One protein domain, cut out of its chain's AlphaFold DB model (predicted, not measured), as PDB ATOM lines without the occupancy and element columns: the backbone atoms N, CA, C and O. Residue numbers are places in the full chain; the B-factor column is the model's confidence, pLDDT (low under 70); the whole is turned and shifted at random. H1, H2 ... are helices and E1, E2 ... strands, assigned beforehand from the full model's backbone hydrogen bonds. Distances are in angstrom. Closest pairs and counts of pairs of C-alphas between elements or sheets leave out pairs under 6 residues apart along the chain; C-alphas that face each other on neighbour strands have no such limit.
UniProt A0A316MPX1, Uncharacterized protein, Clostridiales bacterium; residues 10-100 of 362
ATOM      1  N   TYR A  10     -38.788 -20.340   4.399       95.00
ATOM      2  CA  TYR A  10     -37.373 -20.621   4.202       95.00
ATOM      3  C   TYR A  10     -36.794 -19.659   3.176       95.00
ATOM      4  O   TYR A  10     -37.302 -19.569   2.061       95.00
ATOM      5  N   VAL A  11     -35.724 -18.970   3.557       95.69
ATOM      6  CA  VAL A  11     -34.944 -18.113   2.662       95.69
ATOM      7  C   VAL A  11     -33.742 -18.901   2.167       95.69
ATOM      8  O   VAL A  11     -33.006 -19.468   2.974       95.69
ATOM      9  N   TYR A  12     -33.537 -18.941   0.856       93.81
ATOM     10  CA  TYR A  12     -32.362 -19.552   0.255       93.81
ATOM     11  C   TYR A  12     -31.213 -18.545   0.213       93.81
ATOM     12  O   TYR A  12     -31.314 -17.484  -0.407       93.81
ATOM     13  N   LYS A  13     -30.094 -18.900   0.842       90.44
ATOM     14  CA  LYS A  13     -28.846 -18.139   0.791       90.44
ATOM     15  C   LYS A  13     -27.779 -18.944   0.066       90.44
ATOM     16  O   LYS A  13     -27.512 -20.101   0.396       90.44
ATOM     17  N   ARG A  14     -27.135 -18.325  -0.924       83.19
ATOM     18  CA  ARG A  14     -26.076 -18.972  -1.708       83.19
ATOM     19  C   ARG A  14     -24.922 -19.377  -0.783       83.19
ATOM     20  O   ARG A  14     -24.330 -18.521  -0.142       83.19
ATOM     21  N   GLY A  15     -24.615 -20.672  -0.732       81.12
ATOM     22  CA  GLY A  15     -23.573 -21.245   0.133       81.12
ATOM     23  C   GLY A  15     -24.056 -21.720   1.511       81.12
ATOM     24  O   GLY A  15     -23.417 -22.590   2.088       81.12
ATOM     25  N   GLU A  16     -25.201 -21.232   2.002       83.81
ATOM     26  CA  GLU A  16     -25.783 -21.610   3.307       83.81
ATOM     27  C   GLU A  16     -27.064 -22.458   3.177       83.81
ATOM     28  O   GLU A  16     -27.545 -23.022   4.159       83.81
ATOM     29  N   GLY A  17     -27.638 -22.545   1.972       89.25
ATOM     30  CA  GLY A  17     -28.863 -23.294   1.708       89.25
ATOM     31  C   GLY A  17     -30.117 -22.616   2.268       89.25
ATOM     32  O   GLY A  17     -30.182 -21.394   2.403       89.25
ATOM     33  N   PHE A  18     -31.143 -23.419   2.551       93.50
ATOM     34  CA  PHE A  18     -32.436 -22.944   3.045       93.50
ATOM     35  C   PHE A  18     -32.412 -22.681   4.552       93.50
ATOM     36  O   PHE A  18     -32.144 -23.586   5.339       93.50
ATOM     37  N   GLN A  19     -32.771 -21.462   4.953       93.38
ATOM     38  CA  GLN A  19     -32.759 -21.008   6.343       93.38
ATOM     39  C   GLN A  19     -34.174 -20.636   6.814       93.38
ATOM     40  O   GLN A  19     -34.793 -19.754   6.202       93.38
ATOM     41  N   PRO A  20     -34.704 -21.260   7.884       93.19
ATOM     42  CA  PRO A  20     -36.053 -20.990   8.367       93.19
ATOM     43  C   PRO A  20     -36.157 -19.604   9.018       93.19
ATOM     44  O   PRO A  20     -35.261 -19.181   9.743       93.19
ATOM     45  N   GLN A  21     -37.281 -18.906   8.821       93.75
ATOM     46  CA  GLN A  21     -37.495 -17.544   9.331       93.75
ATOM     47  C   GLN A  21     -38.751 -17.413  10.210       93.75
ATOM     48  O   GLN A  21     -39.884 -17.529   9.734       93.75
ATOM     49  N   LYS A  22     -38.563 -17.092  11.505       87.94
ATOM     50  CA  LYS A  22     -39.653 -16.954  12.505       87.94
ATOM     51  C   LYS A  22     -40.594 -15.784  12.175       87.94
ATOM     52  O   LYS A  22     -41.817 -15.929  12.268       87.94
ATOM     53  N   LYS A  23     -40.020 -14.645  11.756       91.44
ATOM     54  CA  LYS A  23     -40.714 -13.360  11.515       91.44
ATOM     55  C   LYS A  23     -41.313 -13.201  10.107       91.44
ATOM     56  O   LYS A  23     -41.967 -12.197   9.839       91.44
ATOM     57  N   ALA A  24     -41.095 -14.163   9.214       92.69
ATOM     58  CA  ALA A  24     -41.631 -14.107   7.860       92.69
ATOM     59  C   ALA A  24     -43.155 -14.331   7.822       92.69
ATOM     60  O   ALA A  24     -43.716 -15.048   8.667       92.69
ATOM     61  N   HIS A  25     -43.816 -13.718   6.838       93.12
ATOM     62  CA  HIS A  25     -45.270 -13.772   6.651       93.12
ATOM     63  C   HIS A  25     -45.667 -13.737   5.166       93.12
ATOM     64  O   HIS A  25     -44.978 -13.132   4.348       93.12
ATOM     65  N   THR A  26     -46.780 -14.389   4.815       93.19
ATOM     66  CA  THR A  26     -47.316 -14.426   3.443       93.19
ATOM     67  C   THR A  26     -47.738 -13.041   2.957       93.19
ATOM     68  O   THR A  26     -48.381 -12.286   3.688       93.19
ATOM     69  N   VAL A  27     -47.456 -12.757   1.686       94.06
ATOM     70  CA  VAL A  27     -47.886 -11.557   0.966       94.06
ATOM     71  C   VAL A  27     -48.885 -11.954  -0.120       94.06
ATOM     72  O   VAL A  27     -48.559 -12.687  -1.055       94.06
ATOM     73  N   LYS A  28     -50.121 -11.461  -0.005       92.06
ATOM     74  CA  LYS A  28     -51.149 -11.653  -1.037       92.06
ATOM     75  C   LYS A  28     -50.831 -10.782  -2.250       92.06
ATOM     76  O   LYS A  28     -50.446  -9.630  -2.084       92.06
ATOM     77  N   ASN A  29     -50.991 -11.332  -3.445       90.88
ATOM     78  CA  ASN A  29     -50.709 -10.653  -4.705       90.88
ATOM     79  C   ASN A  29     -51.595 -11.215  -5.824       90.88
ATOM     80  O   ASN A  29     -52.020 -12.369  -5.755       90.88
ATOM     81  N   ASP A  30     -51.781 -10.419  -6.872       89.56
ATOM     82  CA  ASP A  30     -52.572 -10.789  -8.053       89.56
ATOM     83  C   ASP A  30     -51.706 -11.389  -9.181       89.56
ATOM     84  O   ASP A  30     -52.203 -11.710 -10.257       89.56
ATOM     85  N   LEU A  31     -50.402 -11.579  -8.933       85.44
ATOM     86  CA  LEU A  31     -49.432 -12.122  -9.894       85.44
ATOM     87  C   LEU A  31     -49.465 -13.660  -9.962       85.44
ATOM     88  O   LEU A  31     -48.790 -14.270 -10.794       85.44
ATOM     89  N   GLY A  32     -50.227 -14.305  -9.071       86.25
ATOM     90  CA  GLY A  32     -50.315 -15.762  -8.977       86.25
ATOM     91  C   GLY A  32     -49.046 -16.425  -8.429       86.25
ATOM     92  O   GLY A  32     -48.823 -17.608  -8.688       86.25
ATOM     93  N   LEU A  33     -48.213 -15.675  -7.698       89.62
ATOM     94  CA  LEU A  33     -46.993 -16.166  -7.052       89.62
ATOM     95  C   LEU A  33     -47.246 -16.465  -5.564       89.62
ATOM     96  O   LEU A  33     -47.986 -15.736  -4.904       89.62
ATOM     97  N   ASP A  34     -46.604 -17.497  -5.007       91.06
ATOM     98  CA  ASP A  34     -46.539 -17.674  -3.544       91.06
ATOM     99  C   ASP A  34     -45.439 -16.767  -2.998       91.06
ATOM    100  O   ASP A  34     -44.258 -17.103  -3.077       91.06
ATOM    101  N   LEU A  35     -45.823 -15.591  -2.499       94.31
ATOM    102  CA  LEU A  35     -44.889 -14.599  -1.978       94.31
ATOM    103  C   LEU A  35     -44.895 -14.563  -0.456       94.31
ATOM    104  O   LEU A  35     -45.942 -14.642   0.193       94.31
ATOM    105  N   PHE A  36     -43.719 -14.349   0.120       95.69
ATOM    106  CA  PHE A  36     -43.579 -14.014   1.528       95.69
ATOM    107  C   PHE A  36     -42.584 -12.880   1.738       95.69
ATOM    108  O   PHE A  36     -41.652 -12.685   0.957       95.69
ATOM    109  N   ALA A  37     -42.800 -12.126   2.807       96.00
ATOM    110  CA  ALA A  37     -41.949 -11.024   3.208       96.00
ATOM    111  C   ALA A  37     -41.041 -11.440   4.358       96.00
ATOM    112  O   ALA A  37     -41.480 -12.066   5.331       96.00
ATOM    113  N   TYR A  38     -39.779 -11.043   4.261       96.00
ATOM    114  CA  TYR A  38     -38.798 -11.141   5.332       96.00
ATOM    115  C   TYR A  38     -37.792  -9.997   5.181       96.00
ATOM    116  O   TYR A  38     -37.372  -9.701   4.071       96.00
ATOM    117  N   ASP A  39     -37.439  -9.334   6.284       93.31
ATOM    118  CA  ASP A  39     -36.437  -8.255   6.301       93.31
ATOM    119  C   ASP A  39     -36.641  -7.181   5.207       93.31
ATOM    120  O   ASP A  39     -35.741  -6.836   4.451       93.31
ATOM    121  N   ASN A  40     -37.886  -6.699   5.086       93.31
ATOM    122  CA  ASN A  40     -38.328  -5.696   4.107       93.31
ATOM    123  C   ASN A  40     -38.150  -6.072   2.616       93.31
ATOM    124  O   ASN A  40     -38.264  -5.200   1.763       93.31
ATOM    125  N   ALA A  41     -37.936  -7.348   2.291       95.25
ATOM    126  CA  ALA A  41     -37.784  -7.842   0.923       95.25
ATOM    127  C   ALA A  41     -38.841  -8.912   0.583       95.25
ATOM    128  O   ALA A  41     -39.419  -9.538   1.482       95.25
ATOM    129  N   LEU A  42     -39.098  -9.128  -0.712       96.50
ATOM    130  CA  LEU A  42     -40.042 -10.139  -1.202       96.50
ATOM    131  C   LEU A  42     -39.310 -11.383  -1.690       96.50
ATOM    132  O   LEU A  42     -38.360 -11.300  -2.473       96.50
ATOM    133  N   TYR A  43     -39.822 -12.535  -1.277       96.06
ATOM    134  CA  TYR A  43     -39.287 -13.847  -1.600       96.06
ATOM    135  C   TYR A  43     -40.360 -14.735  -2.220       96.06
ATOM    136  O   TYR A  43     -41.543 -14.611  -1.902       96.06
ATOM    137  N   GLU A  44     -39.930 -15.657  -3.076       94.44
ATOM    138  CA  GLU A  44     -40.787 -16.674  -3.680       94.44
ATOM    139  C   GLU A  44     -40.749 -17.971  -2.857       94.44
ATOM    140  O   GLU A  44     -39.695 -18.419  -2.406       94.44
ATOM    141  N   GLY A  45     -41.915 -18.565  -2.616       91.75
ATOM    142  CA  GLY A  45     -42.093 -19.663  -1.673       91.75
ATOM    143  C   GLY A  45     -41.463 -20.997  -2.084       91.75
ATOM    144  O   GLY A  45     -40.971 -21.714  -1.207       91.75
ATOM    145  N   GLN A  46     -41.492 -21.365  -3.368       92.50
ATOM    146  CA  GLN A  46     -40.993 -22.656  -3.869       92.50
ATOM    147  C   GLN A  46     -39.467 -22.717  -3.941       92.50
ATOM    148  O   GLN A  46     -38.890 -23.779  -3.721       92.50
ATOM    149  N   THR A  47     -38.825 -21.586  -4.202       92.50
ATOM    150  CA  THR A  47     -37.377 -21.427  -4.380       92.50
ATOM    151  C   THR A  47     -36.701 -20.813  -3.160       92.50
ATOM    152  O   THR A  47     -35.490 -20.932  -3.003       92.50
ATOM    153  N   GLY A  48     -37.450 -20.122  -2.293       91.69
ATOM    154  CA  GLY A  48     -36.903 -19.344  -1.181       91.69
ATOM    155  C   GLY A  48     -36.045 -18.153  -1.624       91.69
ATOM    156  O   GLY A  48     -35.368 -17.554  -0.787       91.69
ATOM    157  N   LEU A  49     -36.025 -17.821  -2.919       93.12
ATOM    158  CA  LEU A  49     -35.196 -16.757  -3.470       93.12
ATOM    159  C   LEU A  49     -35.826 -15.388  -3.265       93.12
ATOM    160  O   LEU A  49     -37.038 -15.219  -3.387       93.12
ATOM    161  N   GLN A  50     -34.972 -14.395  -3.038       94.00
ATOM    162  CA  GLN A  50     -35.371 -12.998  -3.046       94.00
ATOM    163  C   GLN A  50     -35.662 -12.552  -4.483       94.00
ATOM    164  O   GLN A  50     -34.771 -12.543  -5.334       94.00
ATOM    165  N   ILE A  51     -36.902 -12.153  -4.742       91.88
ATOM    166  CA  ILE A  51     -37.349 -11.665  -6.052       91.88
ATOM    167  C   ILE A  51     -37.443 -10.140  -6.105       91.88
ATOM    168  O   ILE A  51     -37.370  -9.566  -7.190       91.88
ATOM    169  N   HIS A  52     -37.556  -9.484  -4.945       94.38
ATOM    170  CA  HIS A  52     -37.548  -8.028  -4.834       94.38
ATOM    171  C   HIS A  52     -36.858  -7.565  -3.557       94.38
ATOM    172  O   HIS A  52     -36.913  -8.245  -2.538       94.38
ATOM    173  N   ASP A  53     -36.179  -6.426  -3.608       92.12
ATOM    174  CA  ASP A  53     -35.427  -5.832  -2.492       92.12
ATOM    175  C   ASP A  53     -36.279  -5.002  -1.539       92.12
ATOM    176  O   ASP A  53     -35.817  -4.648  -0.455       92.12
ATOM    177  N   ARG A  54     -37.523  -4.730  -1.921       91.75
ATOM    178  CA  ARG A  54     -38.467  -3.934  -1.148       91.75
ATOM    179  C   ARG A  54     -39.813  -4.638  -1.029       91.75
ATOM    180  O   ARG A  54     -40.182  -5.478  -1.852       91.75
ATOM    181  N   LEU A  55     -40.549  -4.308   0.029       91.94
ATOM    182  CA  LEU A  55     -41.910  -4.784   0.257       91.94
ATOM    183  C   LEU A  55     -42.925  -3.935  -0.534       91.94
ATOM    184  O   LEU A  55     -43.776  -3.265   0.043       91.94
ATOM    185  N   ASP A  56     -42.825  -3.945  -1.863       93.38
ATOM    186  CA  ASP A  56     -43.699  -3.202  -2.777       93.38
ATOM    187  C   ASP A  56     -44.057  -4.027  -4.026       93.38
ATOM    188  O   ASP A  56     -43.240  -4.326  -4.894       93.38
ATOM    189  N   LEU A  57     -45.338  -4.383  -4.138       92.12
ATOM    190  CA  LEU A  57     -45.853  -5.153  -5.272       92.12
ATOM    191  C   LEU A  57     -45.802  -4.400  -6.617       92.12
ATOM    192  O   LEU A  57     -45.489  -5.050  -7.615       92.12
ATOM    193  N   PRO A  58     -46.060  -3.074  -6.688       93.06
ATOM    194  CA  PRO A  58     -45.916  -2.336  -7.943       93.06
ATOM    195  C   PRO A  58     -44.480  -2.369  -8.479       93.06
ATOM    196  O   PRO A  58     -44.275  -2.706  -9.641       93.06
ATOM    197  N   GLY A  59     -43.485  -2.128  -7.617       92.19
ATOM    198  CA  GLY A  59     -42.074  -2.184  -8.006       92.19
ATOM    199  C   GLY A  59     -41.623  -3.588  -8.409       92.19
ATOM    200  O   GLY A  59     -40.868  -3.741  -9.371       92.19
ATOM    201  N   LEU A  60     -42.140  -4.631  -7.747       93.00
ATOM    202  CA  LEU A  60     -41.938  -6.009  -8.196       93.00
ATOM    203  C   LEU A  60     -42.516  -6.228  -9.604       93.00
ATOM    204  O   LEU A  60     -41.857  -6.848 -10.433       93.00
ATOM    205  N   ASN A  61     -43.715  -5.723  -9.901       92.19
ATOM    206  CA  ASN A  61     -44.324  -5.878 -11.225       92.19
ATOM    207  C   ASN A  61     -43.488  -5.203 -12.328       92.19
ATOM    208  O   ASN A  61     -43.209  -5.826 -13.353       92.19
ATOM    209  N   ASP A  62     -43.006  -3.981 -12.088       92.88
ATOM    210  CA  ASP A  62     -42.112  -3.275 -13.015       92.88
ATOM    211  C   ASP A  62     -40.812  -4.058 -13.249       92.88
ATOM    212  O   ASP A  62     -40.349  -4.221 -14.382       92.88
ATOM    213  N   ARG A  63     -40.247  -4.628 -12.180       91.69
ATOM    214  CA  ARG A  63     -39.063  -5.489 -12.255       91.69
ATOM    215  C   ARG A  63     -39.319  -6.758 -13.067       91.69
ATOM    216  O   ARG A  63     -38.453  -7.162 -13.840       91.69
ATOM    217  N   ILE A  64     -40.482  -7.384 -12.922       92.56
ATOM    218  CA  ILE A  64     -40.859  -8.571 -13.702       92.56
ATOM    219  C   ILE A  64     -40.949  -8.228 -15.190       92.56
ATOM    220  O   ILE A  64     -40.445  -8.987 -16.017       92.56
ATOM    221  N   ILE A  65     -41.535  -7.079 -15.541       92.19
ATOM    222  CA  ILE A  65     -41.585  -6.599 -16.928       92.19
ATOM    223  C   ILE A  65     -40.161  -6.428 -17.478       92.19
ATOM    224  O   ILE A  65     -39.857  -6.937 -18.557       92.19
ATOM    225  N   LEU A  66     -39.266  -5.801 -16.708       91.75
ATOM    226  CA  LEU A  66     -37.857  -5.615 -17.081       91.75
ATOM    227  C   LEU A  66     -37.088  -6.936 -17.249       91.75
ATOM    228  O   LEU A  66     -36.195  -7.020 -18.089       91.75
ATOM    229  N   LEU A  67     -37.436  -7.973 -16.484       89.94
ATOM    230  CA  LEU A  67     -36.836  -9.309 -16.583       89.94
ATOM    231  C   LEU A  67     -37.278 -10.098 -17.829       89.94
ATOM    232  O   LEU A  67     -36.769 -11.194 -18.053       89.94
ATOM    233  N   GLY A  68     -38.196  -9.567 -18.640       89.44
ATOM    234  CA  GLY A  68     -38.771 -10.268 -19.794       89.44
ATOM    235  C   GLY A  68     -40.134 -10.903 -19.513       89.44
ATOM    236  O   GLY A  68     -40.581 -11.765 -20.268       89.44
ATOM    237  N   GLY A  69     -40.806 -10.478 -18.440       91.88
ATOM    238  CA  GLY A  69     -42.156 -10.896 -18.079       91.88
ATOM    239  C   GLY A  69     -42.222 -12.156 -17.213       91.88
ATOM    240  O   GLY A  69     -41.219 -12.763 -16.835       91.88
ATOM    241  N   MET A  70     -43.455 -12.555 -16.895       90.12
ATOM    242  CA  MET A  70     -43.741 -13.683 -16.001       90.12
ATOM    243  C   MET A  70     -43.189 -15.016 -16.504       90.12
ATOM    244  O   MET A  70     -42.789 -15.844 -15.690       90.12
ATOM    245  N   GLU A  71     -43.150 -15.227 -17.820       91.81
ATOM    246  CA  GLU A  71     -42.638 -16.473 -18.395       91.81
ATOM    247  C   GLU A  71     -41.146 -16.637 -18.110       91.81
ATOM    248  O   GLU A  71     -40.709 -17.685 -17.636       91.81
ATOM    249  N   LYS A  72     -40.370 -15.557 -18.274       92.31
ATOM    250  CA  LYS A  72     -38.936 -15.593 -17.990       92.31
ATOM    251  C   LYS A  72     -38.653 -15.790 -16.506       92.31
ATOM    252  O   LYS A  72     -37.716 -16.495 -16.139       92.31
ATOM    253  N   LEU A  73     -39.482 -15.204 -15.641       90.94
ATOM    254  CA  LEU A  73     -39.393 -15.428 -14.204       90.94
ATOM    255  C   LEU A  73     -39.678 -16.896 -13.838       90.94
ATOM    256  O   LEU A  73     -38.952 -17.453 -13.018       90.94
ATOM    257  N   ARG A  74     -40.687 -17.533 -14.449       91.06
ATOM    258  CA  ARG A  74     -40.984 -18.961 -14.232       91.06
ATOM    259  C   ARG A  74     -39.830 -19.852 -14.678       91.06
ATOM    260  O   ARG A  74     -39.443 -20.724 -13.910       91.06
ATOM    261  N   GLU A  75     -39.231 -19.581 -15.837       93.00
ATOM    262  CA  GLU A  75     -38.040 -20.299 -16.315       93.00
ATOM    263  C   GLU A  75     -36.895 -20.206 -15.293       93.00
ATOM    264  O   GLU A  75     -36.307 -21.216 -14.925       93.00
ATOM    265  N   ILE A  76     -36.631 -19.011 -14.746       91.06
ATOM    266  CA  ILE A  76     -35.613 -18.808 -13.699       91.06
ATOM    267  C   ILE A  76     -35.946 -19.598 -12.423       91.06
ATOM    268  O   ILE A  76     -35.043 -20.161 -11.795       91.06
ATOM    269  N   MET A  77     -37.219 -19.639 -12.018       90.81
ATOM    270  CA  MET A  77     -37.659 -20.419 -10.857       90.81
ATOM    271  C   MET A  77     -37.477 -21.923 -11.092       90.81
ATOM    272  O   MET A  77     -36.955 -22.608 -10.216       90.81
ATOM    273  N   GLU A  78     -37.858 -22.436 -12.262       93.00
ATOM    274  CA  GLU A  78     -37.697 -23.848 -12.627       93.00
ATOM    275  C   GLU A  78     -36.222 -24.252 -12.669       93.00
ATOM    276  O   GLU A  78     -35.840 -25.248 -12.053       93.00
ATOM    277  N   ASP A  79     -35.377 -23.430 -13.288       93.00
ATOM    278  CA  ASP A  79     -33.924 -23.586 -13.283       93.00
ATOM    279  C   ASP A  79     -33.358 -23.641 -11.860       93.00
ATOM    280  O   ASP A  79     -32.454 -24.426 -11.558       93.00
ATOM    281  N   ASN A  80     -33.865 -22.784 -10.971       90.00
ATOM    282  CA  ASN A  80     -33.430 -22.759  -9.584       90.00
ATOM    283  C   ASN A  80     -33.860 -24.021  -8.835       90.00
ATOM    284  O   ASN A  80     -33.038 -24.604  -8.131       90.00
ATOM    285  N   ILE A  81     -35.102 -24.467  -9.029       92.06
ATOM    286  CA  ILE A  81     -35.622 -25.703  -8.440       92.06
ATOM    287  C   ILE A  81     -34.813 -26.909  -8.931       92.06
ATOM    288  O   ILE A  81     -34.474 -27.774  -8.128       92.06
ATOM    289  N   GLN A  82     -34.442 -26.961 -10.214       91.12
ATOM    290  CA  GLN A  82     -33.592 -28.031 -10.748       91.12
ATOM    291  C   GLN A  82     -32.189 -28.029 -10.126       91.12
ATOM    292  O   GLN A  82     -31.635 -29.093  -9.856       91.12
ATOM    293  N   LYS A  83     -31.611 -26.846  -9.877       88.50
ATOM    294  CA  LYS A  83     -30.248 -26.700  -9.333       88.50
ATOM    295  C   LYS A  83     -30.171 -26.899  -7.818       88.50
ATOM    296  O   LYS A  83     -29.211 -27.488  -7.335       88.50
ATOM    297  N   ASN A  84     -31.149 -26.384  -7.074       85.69
ATOM    298  CA  ASN A  84     -31.092 -26.252  -5.613       85.69
ATOM    299  C   ASN A  84     -32.178 -27.047  -4.876       85.69
ATOM    300  O   ASN A  84     -32.160 -27.104  -3.648       85.69
ATOM    301  N   GLY A  85     -33.098 -27.673  -5.610       89.81
ATOM    302  CA  GLY A  85     -34.254 -28.360  -5.052       89.81
ATOM    303  C   GLY A  85     -35.377 -27.411  -4.629       89.81
ATOM    304  O   GLY A  85     -35.238 -26.189  -4.600       89.81
ATOM    305  N   LEU A  86     -36.522 -28.007  -4.297       92.25
ATOM    306  CA  LEU A  86     -37.659 -27.296  -3.714       92.25
ATOM    307  C   LEU A  86     -37.345 -26.859  -2.282       92.25
ATOM    308  O   LEU A  86     -36.744 -27.601  -1.505       92.25
ATOM    309  N   SER A  87     -37.845 -25.681  -1.919       92.81
ATOM    310  CA  SER A  87     -37.835 -25.181  -0.550       92.81
ATOM    311  C   SER A  87     -38.404 -26.219   0.425       92.81
ATOM    312  O   SER A  87     -39.443 -26.822   0.124       92.81
ATOM    313  N   PRO A  88     -37.815 -26.383   1.629       92.44
ATOM    314  CA  PRO A  88     -38.360 -27.245   2.674       92.44
ATOM    315  C   PRO A  88     -39.821 -26.937   3.009       92.44
ATOM    316  O   PRO A  88     -40.577 -27.834   3.377       92.44
ATOM    317  N   ARG A  89     -40.252 -25.691   2.767       90.81
ATOM    318  CA  ARG A  89     -41.654 -25.268   2.832       90.81
ATOM    319  C   ARG A  89     -42.579 -26.174   2.010       90.81
ATOM    320  O   ARG A  89     -43.695 -26.439   2.434       90.81
ATOM    321  N   TYR A  90     -42.130 -26.658   0.858       90.81
ATOM    322  CA  TYR A  90     -42.904 -27.503  -0.054       90.81
ATOM    323  C   TYR A  90     -42.598 -28.993   0.083       90.81
ATOM    324  O   TYR A  90     -43.451 -29.814  -0.243       90.81
ATOM    325  N   THR A  91     -41.417 -29.362   0.583       89.62
ATOM    326  CA  THR A  91     -41.071 -30.774   0.815       89.62
ATOM    327  C   THR A  91     -41.531 -31.282   2.187       89.62
ATOM    328  O   THR A  91     -41.568 -32.492   2.393       89.62
ATOM    329  N   ARG A  92     -41.885 -30.389   3.126       89.62
ATOM    330  CA  ARG A  92     -42.374 -30.707   4.484       89.62
ATOM    331  C   ARG A  92     -43.695 -29.982   4.794       89.62
ATOM    332  O   ARG A  92     -43.724 -29.081   5.630       89.62
ATOM    333  N   PRO A  93     -44.802 -30.334   4.120       86.88
ATOM    334  CA  PRO A  93     -46.057 -29.583   4.205       86.88
ATOM    335  C   PRO A  93     -46.698 -29.554   5.601       86.88
ATOM    336  O   PRO A  93     -47.430 -28.614   5.898       86.88
ATOM    337  N   ASP A  94     -46.415 -30.544   6.450       87.88
ATOM    338  CA  ASP A  94     -46.992 -30.662   7.795       87.88
ATOM    339  C   ASP A  94     -46.123 -30.024   8.901       87.88
ATOM    340  O   ASP A  94     -46.515 -30.029  10.069       87.88
ATOM    341  N   GLU A  95     -44.957 -29.463   8.553       87.88
ATOM    342  CA  GLU A  95     -44.033 -28.828   9.501       87.88
ATOM    343  C   GLU A  95     -44.630 -27.528  10.068       87.88
ATOM    344  O   GLU A  95     -45.083 -26.630   9.344       87.88
ATOM    345  N   LYS A  96     -44.641 -27.417  11.397       85.19
ATOM    346  CA  LYS A  96     -45.183 -26.270  12.128       85.19
ATOM    347  C   LYS A  96     -44.048 -25.386  12.631       85.19
ATOM    348  O   LYS A  96     -42.942 -25.840  12.899       85.19
ATOM    349  N   LYS A  97     -44.341 -24.100  12.864       81.81
ATOM    350  CA  LYS A  97     -43.356 -23.147  13.419       81.81
ATOM    351  C   LYS A  97     -42.731 -23.621  14.739       81.81
ATOM    352  O   LYS A  97     -41.554 -23.365  14.947       81.81
ATOM    353  N   GLN A  98     -43.488 -24.316  15.589       76.88
ATOM    354  CA  GLN A  98     -43.007 -24.849  16.872       76.88
ATOM    355  C   GLN A  98     -41.975 -25.982  16.728       76.88
ATOM    356  O   GLN A  98     -41.171 -26.175  17.631       76.88
ATOM    357  N   ASP A  99     -41.982 -26.704  15.601       78.62
ATOM    358  CA  ASP A  99     -41.074 -27.835  15.365       78.62
ATOM    359  C   ASP A  99     -39.654 -27.342  15.022       78.62
ATOM    360  O   ASP A  99     -38.677 -28.067  15.184       78.62
ATOM    361  N   VAL A 100     -39.543 -26.089  14.559       82.81
ATOM    362  CA  VAL A 100     -38.288 -25.440  14.143       82.81
ATOM    363  C   VAL A 100     -37.854 -24.349  15.128       82.81
ATOM    364  O   VAL A 100     -36.661 -24.136  15.333       82.81
TER     365      VAL A 100
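What this domain is: This is residues 10 to 100 of the 362 residues of an uncharacterized protein of Clostridiales bacterium (UniProt A0A316MPX1). A small sheet, E3 to E6, has the strand hairpin E1 and E2 beside it; H1 only grazes the sheet near E6 and meets H2 near their linked ends as an L, and H2 runs back toward the hairpin. The short helices H3 and H4 follow past the hairpin, toward the end far from the corner of the L. The printed part has 91 residues, with six named strands followed by four named helices; the sheet's order is E3, E4, E5, E6, antiparallel from E4 to E6, and the class is mixed. The whole is compact, with a radius of gyration of the C-alphas of 13.0 A and spans of 39 by 26 by 23 A.

How they stand to each other: E1, residues 10 to 13, and E2, residues 17 to 21, form an antiparallel hairpin, with N 11 and O 19 2.9 A apart, within hydrogen-bond range. E3, residues 25 to 27, and E4, residues 35 to 38, meet only at a point, where C-alphas 26 and 36 face each other at 4.2 A. E4 and E5, residues 41 to 44, form a hairpin, with N 43 and O 36 at 2.9 A. E5 and E6, residues 50 to 52, form another, with N 51 and O 42 at 2.8 A. E4, E5 and E6 are a meander, each strand the antiparallel neighbour of the one before. The closest C-alphas of E1 and E5 are those of Val 11 and Tyr 43, 7.4 A apart. H1, residues 57 to 66, only grazes the sheet, with its residues 57 to 64; its closest C-alphas to E6 are those of Leu 60 and His 52, 5.9 A. H2, residues 69 to 84, is close to H1 but not clearly touching, about perpendicular at 89 degrees; Ile 64 and Met 70 have the closest C-alphas, 6.3 A. H2 is not on the sheet. H3, residues 88 to 91, has its closest C-alpha to E1 at Arg 89, 6.5 A from that of Tyr 10. H4, residues 97 to 100, is apart from H3; the closest C-alphas of H4 and E2 are those of Val 100 and Pro 20, 7.6 A. In H1 and H2 every O i to N i+4 pair is within hydrogen-bond range; H3 and H4 are too short for such a pair.

Where its parts are: E1 begins at C-alpha 10, (-37.373, -20.621, 4.202). E2 measures 12.9 A from first to last C-alpha, H1 14.3 A and H2 22.7 A. H2 begins at C-alpha 69, (-42.156, -10.896, -18.079), and H4 ends at C-alpha 100, (-38.288, -25.440, 14.143).

The domain as a whole: The two C-alphas farthest apart, those of Gly 68 and Gln 98, are 39.7 A from each other. The printed part has no cut and no long link. The mean pLDDT of the printed part is 91.0, and no printed residue is under 70.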